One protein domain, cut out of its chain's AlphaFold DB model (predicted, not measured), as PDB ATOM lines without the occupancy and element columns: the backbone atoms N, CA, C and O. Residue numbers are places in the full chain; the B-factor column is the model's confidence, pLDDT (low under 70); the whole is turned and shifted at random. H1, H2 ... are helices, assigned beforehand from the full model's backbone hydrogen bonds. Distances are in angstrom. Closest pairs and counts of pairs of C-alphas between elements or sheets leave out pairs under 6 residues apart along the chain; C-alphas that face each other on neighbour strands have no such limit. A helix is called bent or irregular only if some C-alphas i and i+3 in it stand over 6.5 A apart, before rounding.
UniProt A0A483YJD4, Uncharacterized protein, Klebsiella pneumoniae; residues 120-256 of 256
ATOM      1  N   LYS A 120      94.550  44.380  60.731       93.44
ATOM      2  CA  LYS A 120      95.231  45.141  59.683       93.44
ATOM      3  C   LYS A 120      94.216  45.897  58.835       93.44
ATOM      4  O   LYS A 120      93.199  45.358  58.409       93.44
ATOM      5  N   PHE A 121      94.568  47.130  58.485       91.31
ATOM      6  CA  PHE A 121      93.749  47.998  57.638       91.31
ATOM      7  C   PHE A 121      93.390  47.372  56.276       91.31
ATOM      8  O   PHE A 121      92.258  47.489  55.808       91.31
ATOM      9  N   ILE A 122      94.329  46.657  55.644       92.44
ATOM     10  CA  ILE A 122      94.072  45.971  54.366       92.44
ATOM     11  C   ILE A 122      93.029  44.851  54.499       92.44
ATOM     12  O   ILE A 122      92.328  44.539  53.545       92.44
ATOM     13  N   MET A 123      92.870  44.310  55.708       95.56
ATOM     14  CA  MET A 123      91.922  43.248  56.038       95.56
ATOM     15  C   MET A 123      90.613  43.793  56.620       95.56
ATOM     16  O   MET A 123      89.784  43.009  57.070       95.56
ATOM     17  N   ARG A 124      90.383  45.116  56.618       94.56
ATOM     18  CA  ARG A 124      89.245  45.763  57.306       94.56
ATOM     19  C   ARG A 124      87.878  45.141  56.998       94.56
ATOM     20  O   ARG A 124      87.069  45.015  57.912       94.56
ATOM     21  N   ASN A 125      87.642  44.665  55.771       96.69
ATOM     22  CA  ASN A 125      86.381  44.023  55.362       96.69
ATOM     23  C   ASN A 125      86.140  42.633  55.981       96.69
ATOM     24  O   ASN A 125      84.982  42.235  56.056       96.69
ATOM     25  N   GLN A 126      87.192  41.955  56.453       97.12
ATOM     26  CA  GLN A 126      87.183  40.630  57.102       97.12
ATOM     27  C   GLN A 126      87.926  40.626  58.450       97.12
ATOM     28  O   GLN A 126      88.426  39.603  58.908       97.12
ATOM     29  N   SER A 127      88.063  41.799  59.057       97.12
ATOM     30  CA  SER A 127      88.764  41.982  60.324       97.12
ATOM     31  C   SER A 127      87.928  41.478  61.498       97.12
ATOM     32  O   SER A 127      86.696  41.467  61.435       97.12
ATOM     33  N   ASP A 128      88.608  41.128  62.585       97.94
ATOM     34  CA  ASP A 128      88.019  40.749  63.870       97.94
ATOM     35  C   ASP A 128      87.862  41.949  64.821       97.94
ATOM     36  O   ASP A 128      87.439  41.783  65.960       97.94
ATOM     37  N   VAL A 129      88.191  43.161  64.366       97.12
ATOM     38  CA  VAL A 129      87.994  44.430  65.088       97.12
ATOM     39  C   VAL A 129      86.977  45.309  64.360       97.12
ATOM     40  O   VAL A 129      86.720  45.123  63.169       97.12
ATOM     41  N   PHE A 130      86.400  46.286  65.054       96.88
ATOM     42  CA  PHE A 130      85.433  47.207  64.457       96.88
ATOM     43  C   PHE A 130      86.088  48.152  63.444       96.88
ATOM     44  O   PHE A 130      87.063  48.837  63.756       96.88
ATOM     45  N   TRP A 131      85.490  48.232  62.254       95.38
ATOM     46  CA  TRP A 131      85.869  49.149  61.178       95.38
ATOM     47  C   TRP A 131      84.595  49.668  60.500       95.38
ATOM     48  O   TRP A 131      84.238  49.178  59.430       95.38
ATOM     49  N   PRO A 132      83.896  50.643  61.100       95.56
ATOM     50  CA  PRO A 132      82.642  51.143  60.553       95.56
ATOM     51  C   PRO A 132      82.780  51.560  59.091       95.56
ATOM     52  O   PRO A 132      83.806  52.107  58.679       95.56
ATOM     53  N   LYS A 133      81.730  51.317  58.309       93.81
ATOM     54  CA  LYS A 133      81.550  52.007  57.031       93.81
ATOM     55  C   LYS A 133      81.348  53.492  57.316       93.81
ATOM     56  O   LYS A 133      80.520  53.837  58.156       93.81
ATOM     57  N   GLU A 134      82.106  54.355  56.650       88.38
ATOM     58  CA  GLU A 134      82.083  55.799  56.930       88.38
ATOM     59  C   GLU A 134      80.689  56.395  56.672       88.38
ATOM     60  O   GLU A 134      80.231  57.227  57.448       88.38
ATOM     61  N   GLU A 135      79.947  55.895  55.675       90.56
ATOM     62  CA  GLU A 135      78.569  56.327  55.406       90.56
ATOM     63  C   GLU A 135      77.574  56.014  56.540       90.56
ATOM     64  O   GLU A 135      76.496  56.604  56.599       90.56
ATOM     65  N   ASN A 136      77.928  55.113  57.461       93.00
ATOM     66  CA  ASN A 136      77.099  54.755  58.613       93.00
ATOM     67  C   ASN A 136      77.437  55.573  59.870       93.00
ATOM     68  O   ASN A 136      76.797  55.383  60.909       93.00
ATOM     69  N   VAL A 137      78.437  56.458  59.808       93.25
ATOM     70  CA  VAL A 137      78.956  57.191  60.965       93.25
ATOM     71  C   VAL A 137      78.467  58.633  60.938       93.25
ATOM     72  O   VAL A 137      78.905  59.452  60.137       93.25
ATOM     73  N   ASN A 138      77.595  58.968  61.888       93.31
ATOM     74  CA  ASN A 138      77.095  60.328  62.074       93.31
ATOM     75  C   ASN A 138      77.846  61.003  63.227       93.31
ATOM     76  O   ASN A 138      77.618  60.673  64.393       93.31
ATOM     77  N   ILE A 139      78.744  61.938  62.911       94.06
ATOM     78  CA  ILE A 139      79.456  62.739  63.917       94.06
ATOM     79  C   ILE A 139      78.521  63.869  64.388       94.06
ATOM     80  O   ILE A 139      78.056  64.645  63.553       94.06
ATOM     81  N   PRO A 140      78.240  64.000  65.698       93.94
ATOM     82  CA  PRO A 140      77.436  65.104  66.222       93.94
ATOM     83  C   PRO A 140      78.048  66.487  65.947       93.94
ATOM     84  O   PRO A 140      79.250  66.677  66.113       93.94
ATOM     85  N   ASN A 141      77.206  67.476  65.624       92.38
ATOM     86  CA  ASN A 141      77.626  68.846  65.274       92.38
ATOM     87  C   ASN A 141      78.416  69.577  66.373       92.38
ATOM     88  O   ASN A 141      79.131  70.533  66.088       92.38
ATOM     89  N   ASN A 142      78.268  69.168  67.633       90.19
ATOM     90  CA  ASN A 142      78.985  69.749  68.770       90.19
ATOM     91  C   ASN A 142      80.384  69.142  68.983       90.19
ATOM     92  O   ASN A 142      81.062  69.504  69.943       90.19
ATOM     93  N   LEU A 143      80.808  68.206  68.132       91.50
ATOM     94  CA  LEU A 143      82.143  67.624  68.144       91.50
ATOM     95  C   LEU A 143      82.922  68.070  66.904       91.50
ATOM     96  O   LEU A 143      82.370  68.138  65.812       91.50
ATOM     97  N   ASP A 144      84.224  68.314  67.061       90.25
ATOM     98  CA  ASP A 144      85.111  68.597  65.928       90.25
ATOM     99  C   ASP A 144      85.269  67.345  65.035       90.25
ATOM    100  O   ASP A 144      85.891  66.361  65.471       90.25
ATOM    101  N   PRO A 145      84.751  67.354  63.789       89.62
ATOM    102  CA  PRO A 145      84.801  66.194  62.908       89.62
ATOM    103  C   PRO A 145      86.228  65.821  62.494       89.62
ATOM    104  O   PRO A 145      86.500  64.641  62.263       89.62
ATOM    105  N   ILE A 146      87.179  66.765  62.481       88.88
ATOM    106  CA  ILE A 146      88.577  66.510  62.081       88.88
ATOM    107  C   ILE A 146      89.224  65.440  62.973       88.88
ATOM    108  O   ILE A 146      90.097  64.688  62.530       88.88
ATOM    109  N   ARG A 147      88.780  65.318  64.229       87.81
ATOM    110  CA  ARG A 147      89.273  64.301  65.169       87.81
ATOM    111  C   ARG A 147      88.894  62.874  64.773       87.81
ATOM    112  O   ARG A 147      89.615  61.945  65.158       87.81
ATOM    113  N   PHE A 148      87.770  62.709  64.081       89.94
ATOM    114  CA  PHE A 148      87.096  61.425  63.873       89.94
ATOM    115  C   PHE A 148      87.068  60.980  62.419       89.94
ATOM    116  O   PHE A 148      86.854  59.798  62.174       89.94
ATOM    117  N   ILE A 149      87.362  61.882  61.483       85.31
ATOM    118  CA  ILE A 149      87.620  61.520  60.092       85.31
ATOM    119  C   ILE A 149      88.882  60.662  60.052       85.31
ATOM    120  O   ILE A 149      89.990  61.109  60.368       85.31
ATOM    121  N   SER A 150      88.696  59.398  59.702       80.25
ATOM    122  CA  SER A 150      89.775  58.430  59.611       80.25
ATOM    123  C   SER A 150      90.700  58.780  58.438       80.25
ATOM    124  O   SER A 150      90.255  59.162  57.357       80.25
ATOM    125  N   THR A 151      92.011  58.652  58.631       74.44
ATOM    126  CA  THR A 151      92.997  58.832  57.555       74.44
ATOM    127  C   THR A 151      93.377  57.478  56.975       74.44
ATOM    128  O   THR A 151      93.723  56.568  57.729       74.44
ATOM    129  N   ALA A 152      93.366  57.358  55.651       77.88
ATOM    130  CA  ALA A 152      93.830  56.177  54.931       77.88
ATOM    131  C   ALA A 152      94.977  56.523  53.975       77.88
ATOM    132  O   ALA A 152      95.142  57.695  53.619       77.88
ATOM    133  N   PRO A 153      95.763  55.520  53.537       79.00
ATOM    134  CA  PRO A 153      96.660  55.679  52.400       79.00
ATOM    135  C   PRO A 153      95.930  56.295  51.202       79.00
ATOM    136  O   PRO A 153      94.737  56.053  51.002       79.00
ATOM    137  N   GLN A 154      96.655  57.086  50.410       79.88
ATOM    138  CA  GLN A 154      96.087  57.837  49.293       79.88
ATOM    139  C   GLN A 154      95.249  56.929  48.375       79.88
ATOM    140  O   GLN A 154      95.700  55.865  47.954       79.88
ATOM    141  N   GLY A 155      94.014  57.356  48.095       73.50
ATOM    142  CA  GLY A 155      93.074  56.631  47.235       73.50
ATOM    143  C   GLY A 155      92.262  55.522  47.918       73.50
ATOM    144  O   GLY A 155      91.491  54.856  47.233       73.50
ATOM    145  N   GLN A 156      92.393  55.306  49.233       78.50
ATOM    146  CA  GLN A 156      91.590  54.312  49.960       78.50
ATOM    147  C   GLN A 156      90.555  54.948  50.890       78.50
ATOM    148  O   GLN A 156      90.813  55.957  51.540       78.50
ATOM    149  N   ALA A 157      89.389  54.305  50.997       81.88
ATOM    150  CA  ALA A 157      88.419  54.616  52.040       81.88
ATOM    151  C   ALA A 157      88.938  54.120  53.403       81.88
ATOM    152  O   ALA A 157      89.475  53.007  53.479       81.88
ATOM    153  N   PRO A 158      88.788  54.910  54.475       82.38
ATOM    154  CA  PRO A 158      89.429  54.614  55.746       82.38
ATOM    155  C   PRO A 158      88.638  53.657  56.652       82.38
ATOM    156  O   PRO A 158      89.218  53.065  57.563       82.38
ATOM    157  N   GLY A 159      87.354  53.457  56.359       89.56
ATOM    158  CA  GLY A 159      86.505  52.419  56.936       89.56
ATOM    159  C   GLY A 159      86.343  51.203  56.021       89.56
ATOM    160  O   GLY A 159      86.966  51.096  54.956       89.56
ATOM    161  N   ARG A 160      85.478  50.269  56.425       93.56
ATOM    162  CA  ARG A 160      85.061  49.150  55.565       93.56
ATOM    163  C   ARG A 160      84.384  49.653  54.293       93.56
ATOM    164  O   ARG A 160      83.685  50.656  54.310       93.56
ATOM    165  N   THR A 161      84.573  48.921  53.199       93.44
ATOM    166  CA  THR A 161      83.924  49.173  51.895       93.44
ATOM    167  C   THR A 161      83.065  48.003  51.423       93.44
ATOM    168  O   THR A 161      82.325  48.115  50.454       93.44
ATOM    169  N   GLY A 162      83.170  46.860  52.094       95.25
ATOM    170  CA  GLY A 162      82.432  45.638  51.797       95.25
ATOM    171  C   GLY A 162      82.389  44.768  53.040       95.25
ATOM    172  O   GLY A 162      82.780  45.220  54.109       95.25
ATOM    173  N   PHE A 163      81.932  43.526  52.935       97.56
ATOM    174  CA  PHE A 163      81.893  42.587  54.055       97.56
ATOM    175  C   PHE A 163      82.350  41.205  53.606       97.56
ATOM    176  O   PHE A 163      81.923  40.716  52.564       97.56
ATOM    177  N   ALA A 164      83.199  40.594  54.420       97.81
ATOM    178  CA  ALA A 164      83.501  39.178  54.392       97.81
ATOM    179  C   ALA A 164      83.490  38.679  55.840       97.81
ATOM    180  O   ALA A 164      83.902  39.401  56.753       97.81
ATOM    181  N   ALA A 165      82.968  37.471  56.041       97.75
ATOM    182  CA  ALA A 165      82.854  36.897  57.371       97.75
ATOM    183  C   ALA A 165      84.236  36.743  58.024       97.75
ATOM    184  O   ALA A 165      85.237  36.477  57.353       97.75
ATOM    185  N   SER A 166      84.279  36.920  59.338       97.19
ATOM    186  CA  SER A 166      85.464  36.737  60.170       97.19
ATOM    187  C   SER A 166      85.123  35.878  61.383       97.19
ATOM    188  O   SER A 166      84.010  35.372  61.495       97.19
ATOM    189  N   TYR A 167      86.071  35.705  62.303       96.00
ATOM    190  CA  TYR A 167      85.809  34.947  63.524       96.00
ATOM    191  C   TYR A 167      84.793  35.658  64.431       96.00
ATOM    192  O   TYR A 167      84.043  35.007  65.150       96.00
ATOM    193  N   VAL A 168      84.779  36.993  64.404       97.12
ATOM    194  CA  VAL A 168      83.894  37.808  65.251       97.12
ATOM    195  C   VAL A 168      82.589  38.180  64.544       97.12
ATOM    196  O   VAL A 168      81.574  38.387  65.205       97.12
ATOM    197  N   PHE A 169      82.595  38.284  63.212       97.75
ATOM    198  CA  PHE A 169      81.455  38.802  62.455       97.75
ATOM    199  C   PHE A 169      81.021  37.840  61.349       97.75
ATOM    200  O   PHE A 169      81.681  37.738  60.318       97.75
ATOM    201  N   GLU A 170      79.863  37.209  61.523       97.50
ATOM    202  CA  GLU A 170      79.294  36.274  60.541       97.50
ATOM    203  C   GLU A 170      78.277  36.943  59.600       97.50
ATOM    204  O   GLU A 170      78.099  36.510  58.462       97.50
ATOM    205  N   ASN A 171      77.656  38.047  60.034       98.00
ATOM    206  CA  ASN A 171      76.629  38.767  59.283       98.00
ATOM    207  C   ASN A 171      76.986  40.251  59.087       98.00
ATOM    208  O   ASN A 171      77.247  40.984  60.044       98.00
ATOM    209  N   GLY A 172      76.963  40.707  57.832       97.81
ATOM    210  CA  GLY A 172      77.330  42.077  57.472       97.81
ATOM    211  C   GLY A 172      76.341  43.141  57.947       97.81
ATOM    212  O   GLY A 172      76.774  44.213  58.362       97.81
ATOM    213  N   ASN A 173      75.038  42.844  57.943       97.75
ATOM    214  CA  ASN A 173      74.005  43.779  58.396       97.75
ATOM    215  C   ASN A 173      74.055  43.959  59.916       97.75
ATOM    216  O   ASN A 173      73.946  45.084  60.406       97.75
ATOM    217  N   ASP A 174      74.273  42.872  60.659       97.81
ATOM    218  CA  ASP A 174      74.431  42.935  62.114       97.81
ATOM    219  C   ASP A 174      75.703  43.687  62.498       97.81
ATOM    220  O   ASP A 174      75.669  44.538  63.390       97.81
ATOM    221  N   ARG A 175      76.809  43.444  61.779       97.75
ATOM    222  CA  ARG A 175      78.054  44.199  61.955       97.75
ATOM    223  C   ARG A 175      77.840  45.691  61.711       97.75
ATOM    224  O   ARG A 175      78.192  46.485  62.579       97.75
ATOM    225  N   ASP A 176      77.230  46.067  60.586       97.94
ATOM    226  CA  ASP A 176      76.961  47.470  60.244       97.94
ATOM    227  C   ASP A 176      76.072  48.144  61.305       97.94
ATOM    228  O   ASP A 176      76.363  49.255  61.759       97.94
ATOM    229  N   ARG A 177      75.015  47.454  61.754       97.88
ATOM    230  CA  ARG A 177      74.122  47.938  62.812       97.88
ATOM    231  C   ARG A 177      74.865  48.126  64.133       97.88
ATOM    232  O   ARG A 177      74.676  49.148  64.795       97.88
ATOM    233  N   PHE A 178      75.680  47.156  64.536       97.69
ATOM    234  CA  PHE A 178      76.374  47.203  65.819       97.69
ATOM    235  C   PHE A 178      77.486  48.256  65.828       97.69
ATOM    236  O   PHE A 178      77.544  49.059  66.756       97.69
ATOM    237  N   GLU A 179      78.297  48.332  64.768       97.69
ATOM    238  CA  GLU A 179      79.311  49.378  64.576       97.69
ATOM    239  C   GLU A 179      78.686  50.781  64.659       97.69
ATOM    240  O   GLU A 179      79.196  51.638  65.385       97.69
ATOM    241  N   LYS A 180      77.531  50.995  64.012       97.38
ATOM    242  CA  LYS A 180      76.780  52.256  64.094       97.38
ATOM    243  C   LYS A 180      76.368  52.598  65.529       97.38
ATOM    244  O   LYS A 180      76.637  53.706  65.992       97.38
ATOM    245  N   ILE A 181      75.769  51.650  66.257       97.38
ATOM    246  CA  ILE A 181      75.356  51.852  67.658       97.38
ATOM    247  C   ILE A 181      76.564  52.200  68.535       97.38
ATOM    248  O   ILE A 181      76.490  53.117  69.360       97.38
ATOM    249  N   LEU A 182      77.683  51.492  68.363       97.75
ATOM    250  CA  LEU A 182      78.909  51.746  69.117       97.75
ATOM    251  C   LEU A 182      79.456  53.153  68.848       97.75
ATOM    252  O   LEU A 182      79.839  53.843  69.795       97.75
ATOM    253  N   CYS A 183      79.439  53.603  67.593       97.31
ATOM    254  CA  CYS A 183      79.824  54.962  67.225       97.31
ATOM    255  C   CYS A 183      78.902  56.012  67.853       97.31
ATOM    256  O   CYS A 183      79.389  56.892  68.561       97.31
ATOM    257  N   GLU A 184      77.587  55.895  67.674       97.19
ATOM    258  CA  GLU A 184      76.605  56.850  68.210       97.19
ATOM    259  C   GLU A 184      76.702  56.969  69.738       97.19
ATOM    260  O   GLU A 184      76.801  58.067  70.294       97.19
ATOM    261  N   LYS A 185      76.739  55.832  70.443       97.12
ATOM    262  CA  LYS A 185      76.850  55.811  71.908       97.12
ATOM    263  C   LYS A 185      78.248  56.165  72.406       97.12
ATOM    264  O   LYS A 185      78.381  56.576  73.559       97.12
ATOM    265  N   GLY A 186      79.282  55.998  71.587       97.06
ATOM    266  CA  GLY A 186      80.635  56.463  71.872       97.06
ATOM    267  C   GLY A 186      80.748  57.983  71.761       97.06
ATOM    268  O   GLY A 186      81.276  58.619  72.672       97.06
ATOM    269  N   PHE A 187      80.187  58.584  70.707       97.50
ATOM    270  CA  PHE A 187      80.144  60.039  70.548       97.50
ATOM    271  C   PHE A 187      79.354  60.720  71.657       97.50
ATOM    272  O   PHE A 187      79.833  61.710  72.202       97.50
ATOM    273  N   TYR A 188      78.211  60.149  72.052       96.25
ATOM    274  CA  TYR A 188      77.453  60.636  73.205       96.25
ATOM    275  C   TYR A 188      78.327  60.738  74.465       96.25
ATOM    276  O   TYR A 188      78.323  61.757  75.143       96.25
ATOM    277  N   LYS A 189      79.146  59.723  74.762       95.06
ATOM    278  CA  LYS A 189      80.047  59.756  75.927       95.06
ATOM    279  C   LYS A 189      81.124  60.824  75.797       95.06
ATOM    280  O   LYS A 189      81.426  61.513  76.763       95.06
ATOM    281  N   ILE A 190      81.692  60.975  74.602       95.94
ATOM    282  CA  ILE A 190      82.685  62.019  74.330       95.94
ATOM    283  C   ILE A 190      82.072  63.408  74.531       95.94
ATOM    284  O   ILE A 190      82.745  64.273  75.084       95.94
ATOM    285  N   SER A 191      80.811  63.622  74.141       94.19
ATOM    286  CA  SER A 191      80.144  64.915  74.315       94.19
ATOM    287  C   SER A 191      79.761  65.237  75.759       94.19
ATOM    288  O   SER A 191      79.433  66.383  76.043       94.19
ATOM    289  N   LEU A 192      79.784  64.257  76.670       92.88
ATOM    290  CA  LEU A 192      79.617  64.497  78.108       92.88
ATOM    291  C   LEU A 192      80.899  65.028  78.769       92.88
ATOM    292  O   LEU A 192      80.855  65.519  79.895       92.88
ATOM    293  N   CYS A 193      82.051  64.909  78.106       90.38
ATOM    294  CA  CYS A 193      83.325  65.386  78.629       90.38
ATOM    295  C   CYS A 193      83.515  66.876  78.314       90.38
ATOM    296  O   CYS A 193      83.436  67.272  77.156       90.38
ATOM    297  N   ASN A 194      83.894  67.682  79.313       86.62
ATOM    298  CA  ASN A 194      84.219  69.099  79.097       86.62
ATOM    299  C   ASN A 194      85.463  69.293  78.208       86.62
ATOM    300  O   ASN A 194      85.505  70.202  77.387       86.62
ATOM    301  N   ASN A 195      86.482  68.440  78.372       88.06
ATOM    302  CA  ASN A 195      87.721  68.487  77.591       88.06
ATOM    303  C   ASN A 195      88.235  67.062  77.294       88.06
ATOM    304  O   ASN A 195      89.168  66.585  77.947       88.06
ATOM    305  N   PRO A 196      87.588  66.316  76.379       91.00
ATOM    306  CA  PRO A 196      87.989  64.949  76.072       91.00
ATOM    307  C   PRO A 196      89.356  64.931  75.387       91.00
ATOM    308  O   PRO A 196      89.557  65.606  74.376       91.00
ATOM    309  N   ALA A 197      90.266  64.082  75.873       91.50
ATOM    310  CA  ALA A 197      91.571  63.882  75.248       91.50
ATOM    311  C   ALA A 197      91.430  63.596  73.742       91.50
ATOM    312  O   ALA A 197      90.544  62.847  73.317       91.50
ATOM    313  N   ALA A 198      92.331  64.138  72.918       91.56
ATOM    314  CA  ALA A 198      92.305  63.923  71.466       91.56
ATOM    315  C   ALA A 198      92.345  62.429  71.086       91.56
ATOM    316  O   ALA A 198      91.776  62.037  70.061       91.56
ATOM    317  N   SER A 199      92.965  61.613  71.945       92.75
ATOM    318  CA  SER A 199      93.074  60.161  71.828       92.75
ATOM    319  C   SER A 199      91.803  59.390  72.185       92.75
ATOM    320  O   SER A 199      91.694  58.225  71.815       92.75
ATOM    321  N   MET A 200      90.835  60.007  72.871       95.12
ATOM    322  CA  MET A 200      89.546  59.395  73.193       95.12
ATOM    323  C   MET A 200      88.672  59.353  71.935       95.12
ATOM    324  O   MET A 200      88.258  60.397  71.420       95.12
ATOM    325  N   LYS A 201      88.400  58.144  71.437       95.81
ATOM    326  CA  LYS A 201      87.576  57.888  70.245       95.81
ATOM    327  C   LYS A 201      86.399  56.973  70.594       95.81
ATOM    328  O   LYS A 201      86.506  56.233  71.575       95.81
ATOM    329  N   PRO A 202      85.291  56.982  69.826       96.75
ATOM    330  CA  PRO A 202      84.114  56.175  70.154       96.75
ATOM    331  C   PRO A 202      84.413  54.671  70.273       96.75
ATOM    332  O   PRO A 202      83.890  54.007  71.169       96.75
ATOM    333  N   LEU A 203      85.308  54.147  69.431       96.81
ATOM    334  CA  LEU A 203      85.709  52.738  69.390       96.81
ATOM    335  C   LEU A 203      86.997  52.450  70.181       96.81
ATOM    336  O   LEU A 203      87.715  51.496  69.885       96.81
ATOM    337  N   GLY A 204      87.304  53.276  71.181       95.12
ATOM    338  CA  GLY A 204      88.468  53.108  72.049       95.12
ATOM    339  C   GLY A 204      89.652  53.988  71.667       95.12
ATOM    340  O   GLY A 204      89.716  54.577  70.590       95.12
ATOM    341  N   TYR A 205      90.603  54.102  72.584       92.75
ATOM    342  CA  TYR A 205      91.700  55.052  72.516       92.75
ATOM    343  C   TYR A 205      92.636  54.767  71.340       92.75
ATOM    344  O   TYR A 205      93.033  53.625  71.090       92.75
ATOM    345  N   LYS A 206      92.999  55.839  70.632       90.25
ATOM    346  CA  LYS A 206      93.971  55.839  69.534       90.25
ATOM    347  C   LYS A 206      94.546  57.240  69.359       90.25
ATOM    348  O   LYS A 206      93.801  58.212  69.364       90.25
ATOM    349  N   THR A 207      95.861  57.353  69.202       87.12
ATOM    350  CA  THR A 207      96.567  58.645  69.092       87.12
ATOM    351  C   THR A 207      96.317  59.358  67.762       87.12
ATOM    352  O   THR A 207      96.289  60.584  67.718       87.12
ATOM    353  N   TYR A 208      96.085  58.606  66.685       85.38
ATOM    354  CA  TYR A 208      95.805  59.145  65.353       85.38
ATOM    355  C   TYR A 208      94.319  59.484  65.147       85.38
ATOM    356  O   TYR A 208      93.446  59.087  65.925       85.38
ATOM    357  N   ARG A 209      94.021  60.234  64.079       89.94
ATOM    358  CA  ARG A 209      92.646  60.553  63.663       89.94
ATOM    359  C   ARG A 209      91.871  59.285  63.284       89.94
ATOM    360  O   ARG A 209      92.462  58.295  62.850       89.94
ATOM    361  N   GLY A 210      90.553  59.329  63.466       92.06
ATOM    362  CA  GLY A 210      89.641  58.218  63.190       92.06
ATOM    363  C   GLY A 210      88.808  57.801  64.399       92.06
ATOM    364  O   GLY A 210      88.784  58.478  65.430       92.06
ATOM    365  N   LEU A 211      88.134  56.661  64.268       94.88
ATOM    366  CA  LEU A 211      87.096  56.226  65.210       94.88
ATOM    367  C   LEU A 211      87.601  55.405  66.400       94.88
ATOM    368  O   LEU A 211      86.854  55.241  67.361       94.88
ATOM    369  N   GLY A 212      88.853  54.942  66.390       94.06
ATOM    370  CA  GLY A 212      89.471  54.212  67.504       94.06
ATOM    371  C   GLY A 212      90.245  52.974  67.068       94.06
ATOM    372  O   GLY A 212      90.531  52.798  65.882       94.06
ATOM    373  N   PHE A 213      90.639  52.139  68.034       93.62
ATOM    374  CA  PHE A 213      91.264  50.839  67.757       93.62
ATOM    375  C   PHE A 213      90.218  49.772  67.389       93.62
ATOM    376  O   PHE A 213      90.474  48.973  66.495       93.62
ATOM    377  N   GLY A 214      89.044  49.783  68.028       95.69
ATOM    378  CA  GLY A 214      87.935  48.894  67.682       95.69
ATOM    379  C   GLY A 214      88.023  47.496  68.287       95.69
ATOM    380  O   GLY A 214      87.494  46.558  67.702       95.69
ATOM    381  N   GLY A 215      88.680  47.339  69.438       95.81
ATOM    382  CA  GLY A 215      88.878  46.031  70.062       95.81
ATOM    383  C   GLY A 215      87.557  45.324  70.375       95.81
ATOM    384  O   GLY A 215      86.615  45.952  70.859       95.81
ATOM    385  N   THR A 216      87.502  44.020  70.121       96.44
ATOM    386  CA  THR A 216      86.305  43.171  70.300       96.44
ATOM    387  C   THR A 216      86.436  42.175  71.447       96.44
ATOM    388  O   THR A 216      85.470  41.497  71.785       96.44
ATOM    389  N   ILE A 217      87.615  42.098  72.064       93.75
ATOM    390  CA  ILE A 217      87.932  41.173  73.149       93.75
ATOM    391  C   ILE A 217      88.339  41.933  74.412       93.75
ATOM    392  O   ILE A 217      88.995  42.970  74.350       93.75
ATOM    393  N   PHE A 218      87.954  41.394  75.563       90.69
ATOM    394  CA  PHE A 218      88.454  41.745  76.888       90.69
ATOM    395  C   PHE A 218      88.216  40.568  77.841       90.69
ATOM    396  O   PHE A 218      87.424  39.675  77.540       90.69
ATOM    397  N   THR A 219      88.920  40.538  78.972       87.31
ATOM    398  CA  THR A 219      88.817  39.460  79.970       87.31
ATOM    399  C   THR A 219      88.126  39.979  81.225       87.31
ATOM    400  O   THR A 219      88.011  41.185  81.408       87.31
ATOM    401  N   TYR A 220      87.719  39.092  82.140       84.19
ATOM    402  CA  TYR A 220      87.164  39.495  83.441       84.19
ATOM    403  C   TYR A 220      88.149  40.311  84.303       84.19
ATOM    404  O   TYR A 220      87.739  40.919  85.294       84.19
ATOM    405  N   ARG A 221      89.447  40.330  83.960       81.56
ATOM    406  CA  ARG A 221      90.466  41.073  84.709       81.56
ATOM    407  C   ARG A 221      90.395  42.564  84.425       81.56
ATOM    408  O   ARG A 221      90.446  43.355  85.371       81.56
ATOM    409  N   ASN A 222      90.265  42.939  83.151       82.38
ATOM    410  CA  ASN A 222      90.135  44.332  82.753       82.38
ATOM    411  C   ASN A 222      89.492  44.505  81.370       82.38
ATOM    412  O   ASN A 222      89.726  43.719  80.452       82.38
ATOM    413  N   CYS A 223      88.777  45.620  81.201       88.56
ATOM    414  CA  CYS A 223      88.376  46.108  79.889       88.56
ATOM    415  C   CYS A 223      89.411  47.137  79.381       88.56
ATOM    416  O   CYS A 223      89.618  48.179  80.015       88.56
ATOM    417  N   PRO A 224      90.108  46.870  78.264       88.56
ATOM    418  CA  PRO A 224      91.182  47.712  77.768       88.56
ATOM    419  C   PRO A 224      90.622  48.970  77.111       88.56
ATOM    420  O   PRO A 224      89.595  48.947  76.431       88.56
ATOM    421  N   ASN A 225      91.352  50.077  77.245       90.44
ATOM    422  CA  ASN A 225      90.945  51.366  76.685       90.44
ATOM    423  C   ASN A 225      90.898  51.369  75.148       90.44
ATOM    424  O   ASN A 225      90.289  52.268  74.579       90.44
ATOM    425  N   ASN A 226      91.494  50.378  74.477       92.88
ATOM    426  CA  ASN A 226      91.432  50.170  73.027       92.88
ATOM    427  C   ASN A 226      90.108  49.541  72.537       92.88
ATOM    428  O   ASN A 226      89.897  49.425  71.329       92.88
ATOM    429  N   THR A 227      89.211  49.140  73.437       95.25
ATOM    430  CA  THR A 227      87.853  48.690  73.079       95.25
ATOM    431  C   THR A 227      86.861  49.865  73.091       95.25
ATOM    432  O   THR A 227      87.153  50.898  73.709       95.25
ATOM    433  N   PRO A 228      85.697  49.758  72.418       97.31
ATOM    434  CA  PRO A 228      84.675  50.800  72.409       97.31
ATOM    435  C   PRO A 228      84.317  51.344  73.789       97.31
ATOM    436  O   PRO A 228      84.105  50.588  74.733       97.31
ATOM    437  N   LEU A 229      84.152  52.669  73.879       96.44
ATOM    438  CA  LEU A 229      83.803  53.355  75.132       96.44
ATOM    439  C   LEU A 229      82.514  52.807  75.748       96.44
ATOM    440  O   LEU A 229      82.339  52.825  76.959       96.44
ATOM    441  N   VAL A 230      81.605  52.318  74.905       95.75
ATOM    442  CA  VAL A 230      80.350  51.667  75.305       95.75
ATOM    443  C   VAL A 230      80.571  50.539  76.312       95.75
ATOM    444  O   VAL A 230      79.732  50.362  77.194       95.75
ATOM    445  N   PHE A 231      81.686  49.814  76.218       95.06
ATOM    446  CA  PHE A 231      81.941  48.669  77.085       95.06
ATOM    447  C   PHE A 231      82.417  49.064  78.478       95.06
ATOM    448  O   PHE A 231      82.055  48.383  79.429       95.06
ATOM    449  N   TRP A 232      83.163  50.158  78.629       93.31
ATOM    450  CA  TRP A 232      83.897  50.405  79.875       93.31
ATOM    451  C   TRP A 232      83.821  51.815  80.438       93.31
ATOM    452  O   TRP A 232      84.180  52.027  81.594       93.31
ATOM    453  N   TRP A 233      83.386  52.792  79.648       93.94
ATOM    454  CA  TRP A 233      83.273  54.163  80.123       93.94
ATOM    455  C   TRP A 233      82.020  54.303  80.975       93.94
ATOM    456  O   TRP A 233      80.930  53.990  80.509       93.94
ATOM    457  N   GLY A 234      82.176  54.804  82.193       91.94
ATOM    458  CA  GLY A 234      81.086  55.009  83.137       91.94
ATOM    459  C   GLY A 234      81.445  54.488  84.523       91.94
ATOM    460  O   GLY A 234      82.312  53.628  84.678       91.94
ATOM    461  N   ASN A 235      80.792  55.038  85.536       92.06
ATOM    462  CA  ASN A 235      80.898  54.615  86.922       92.06
ATOM    463  C   ASN A 235      79.585  54.978  87.640       92.06
ATOM    464  O   ASN A 235      79.384  56.150  87.967       92.06
ATOM    465  N   PRO A 236      78.696  53.997  87.892       87.19
ATOM    466  CA  PRO A 236      77.395  54.239  88.511       87.19
ATOM    467  C   PRO A 236      77.490  54.661  89.984       87.19
ATOM    468  O   PRO A 236      76.498  55.111  90.540       87.19
ATOM    469  N   ASN A 237      78.666  54.544  90.613       91.06
ATOM    470  CA  ASN A 237      78.886  54.987  91.991       91.06
ATOM    471  C   ASN A 237      79.243  56.481  92.089       91.06
ATOM    472  O   ASN A 237      79.463  56.983  93.188       91.06
ATOM    473  N   MET A 238      79.368  57.184  90.958       91.25
ATOM    474  CA  MET A 238      79.631  58.622  90.947       91.25
ATOM    475  C   MET A 238      78.343  59.412  91.159       91.25
ATOM    476  O   MET A 238      77.266  58.977  90.761       91.25
ATOM    477  N   GLU A 239      78.476  60.616  91.709       93.56
ATOM    478  CA  GLU A 239      77.355  61.545  91.856       93.56
ATOM    479  C   GLU A 239      76.701  61.883  90.504       93.56
ATOM    480  O   GLU A 239      77.353  61.915  89.453       93.56
ATOM    481  N   ASP A 240      75.404  62.193  90.527       90.19
ATOM    482  CA  ASP A 240      74.596  62.432  89.325       90.19
ATOM    483  C   ASP A 240      75.113  63.574  88.442       90.19
ATOM    484  O   ASP A 240      74.829  63.600  87.248       90.19
ATOM    485  N   TRP A 241      75.870  64.535  88.970       89.38
ATOM    486  CA  TRP A 241      76.457  65.597  88.144       89.38
ATOM    487  C   TRP A 241      77.679  65.120  87.345       89.38
ATOM    488  O   TRP A 241      78.046  65.746  86.350       89.38
ATOM    489  N   ASN A 242      78.323  64.028  87.758       90.19
ATOM    490  CA  ASN A 242      79.541  63.548  87.128       90.19
ATOM    491  C   ASN A 242      79.232  62.926  85.755       90.19
ATOM    492  O   ASN A 242      78.342  62.083  85.662       90.19
ATOM    493  N   PRO A 243      79.986  63.236  84.685       89.88
ATOM    494  CA  PRO A 243      79.795  62.592  83.386       89.88
ATOM    495  C   PRO A 243      79.764  61.058  83.464       89.88
ATOM    496  O   PRO A 243      78.947  60.424  82.800       89.88
ATOM    497  N   LEU A 244      80.596  60.453  84.317       90.81
ATOM    498  CA  LEU A 244      80.692  58.999  84.445       90.81
ATOM    499  C   LEU A 244      79.423  58.346  85.015       90.81
ATOM    500  O   LEU A 244      79.194  57.178  84.715       90.81
ATOM    501  N   SER A 245      78.568  59.060  85.756       92.00
ATOM    502  CA  SER A 245      77.296  58.492  86.239       92.00
ATOM    503  C   SER A 245      76.249  58.343  85.126       92.00
ATOM    504  O   SER A 245      75.246  57.656  85.292       92.00
ATOM    505  N   LYS A 246      76.488  58.927  83.942       92.62
ATOM    506  CA  LYS A 246      75.556  58.905  82.798       92.62
ATOM    507  C   LYS A 246      75.623  57.635  81.956       92.62
ATOM    508  O   LYS A 246      74.941  57.537  80.934       92.62
ATOM    509  N   TRP A 247      76.452  56.668  82.339       92.62
ATOM    510  CA  TRP A 247      76.533  55.389  81.651       92.62
ATOM    511  C   TRP A 247      76.844  54.246  82.606       92.62
ATOM    512  O   TRP A 247      77.753  54.334  83.428       92.62
ATOM    513  N   TYR A 248      76.128  53.140  82.425       92.00
ATOM    514  CA  TYR A 248      76.435  51.880  83.082       92.00
ATOM    515  C   TYR A 248      77.334  51.042  82.158       92.00
ATOM    516  O   TYR A 248      76.859  50.579  81.114       92.00
ATOM    517  N   PRO A 249      78.633  50.878  82.465       90.69
ATOM    518  CA  PRO A 249      79.532  50.120  81.606       90.69
ATOM    519  C   PRO A 249      79.175  48.630  81.632       90.69
ATOM    520  O   PRO A 249      78.790  48.093  82.668       90.69
ATOM    521  N   LEU A 250      79.364  47.950  80.499       89.12
ATOM    522  CA  LEU A 250      79.272  46.488  80.443       89.12
ATOM    523  C   LEU A 250      80.319  45.843  81.362       89.12
ATOM    524  O   LEU A 250      80.043  44.854  82.033       89.12
ATOM    525  N   MET A 251      81.516  46.427  81.400       88.62
ATOM    526  CA  MET A 251      82.593  46.029  82.284       88.62
ATOM    527  C   MET A 251      83.366  47.260  82.755       88.62
ATOM    528  O   MET A 251      84.049  47.921  81.976       88.62
ATOM    529  N   MET A 252      83.282  47.557  84.050       83.06
ATOM    530  CA  MET A 252      84.005  48.681  84.640       83.06
ATOM    531  C   MET A 252      85.519  48.472  84.514       83.06
ATOM    532  O   MET A 252      86.054  47.430  84.899       83.06
ATOM    533  N   ARG A 253      86.215  49.469  83.964       82.25
ATOM    534  CA  ARG A 253      87.671  49.431  83.815       82.25
ATOM    535  C   ARG A 253      88.354  49.681  85.156       82.25
ATOM    536  O   ARG A 253      88.016  50.635  85.853       82.25
ATOM    537  N   LYS A 254      89.377  48.886  85.466       76.56
ATOM    538  CA  LYS A 254      90.306  49.175  86.564       76.56
ATOM    539  C   LYS A 254      91.364  50.147  86.045       76.56
ATOM    540  O   LYS A 254      92.077  49.837  85.087       76.56
ATOM    541  N   THR A 255      91.403  51.350  86.607       69.38
ATOM    542  CA  THR A 255      92.494  52.301  86.365       69.38
ATOM    543  C   THR A 255      93.683  51.913  87.234       69.38
ATOM    544  O   THR A 255      93.488  51.519  88.384       69.38
ATOM    545  N   TYR A 256      94.876  51.987  86.656       57.94
ATOM    546  CA  TYR A 256      96.146  51.789  87.346       57.94
ATOM    547  C   TYR A 256      96.726  53.153  87.708       57.94
ATOM    548  O   TYR A 256      96.484  54.096  86.913       57.94
TER     549      TYR A 256
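This is residues 120 to 256 of the 256 residues of an uncharacterized protein of Klebsiella pneumoniae (UniProt A0A483YJD4). Little regular structure is here: one long helix, H2, lies along one side of a mass of loops, with tiny H3 packed on it and short H1 and H4 toward opposite ends of the whole. The 137 printed residues hold H1, H2, H3 and H4 in that order, no named strand, class all helix, with 34 residues in named elements. It is compact, radius of gyration of the C-alphas 14.9 A, spanning 46 by 33 by 26 A.

Start at H1, residues 121 to 126, apart from H2, residues 172 to 191. H2 touches H3, residues 229 to 232, with 182 to 189 alone; the closest C-alphas, Gly 186 and Leu 229, are 5.5 A apart. H4, residues 243 to 246, is close but not clearly touching H2: the closest C-alphas, Lys 189 and Pro 243, are 8.0 A apart. In H2 every O i to N i+4 pair is within hydrogen-bond range; H1 has 0 of 2, but 2 of 3 O i to N i+3 pairs; H3 and H4 are too short for an O i to N i+4 pair.

Find C-alpha 121 at (93.749, 47.998, 57.638), where irregular H1 begins; C-alphas 122 and 125 are 8.0 A apart. From C-alpha 172 at (77.330, 42.077, 57.472), H2 runs 28.5 A. H4 ends at C-alpha 246, (75.556, 58.905, 82.798).

The C-alphas farthest apart, Gly 155 and Glu 239, are 47.6 A apart. The printed part has no cut; the links H1 to H2 and H2 to H3 are long. Look for pLDDT under 70 at residues 255 to 256.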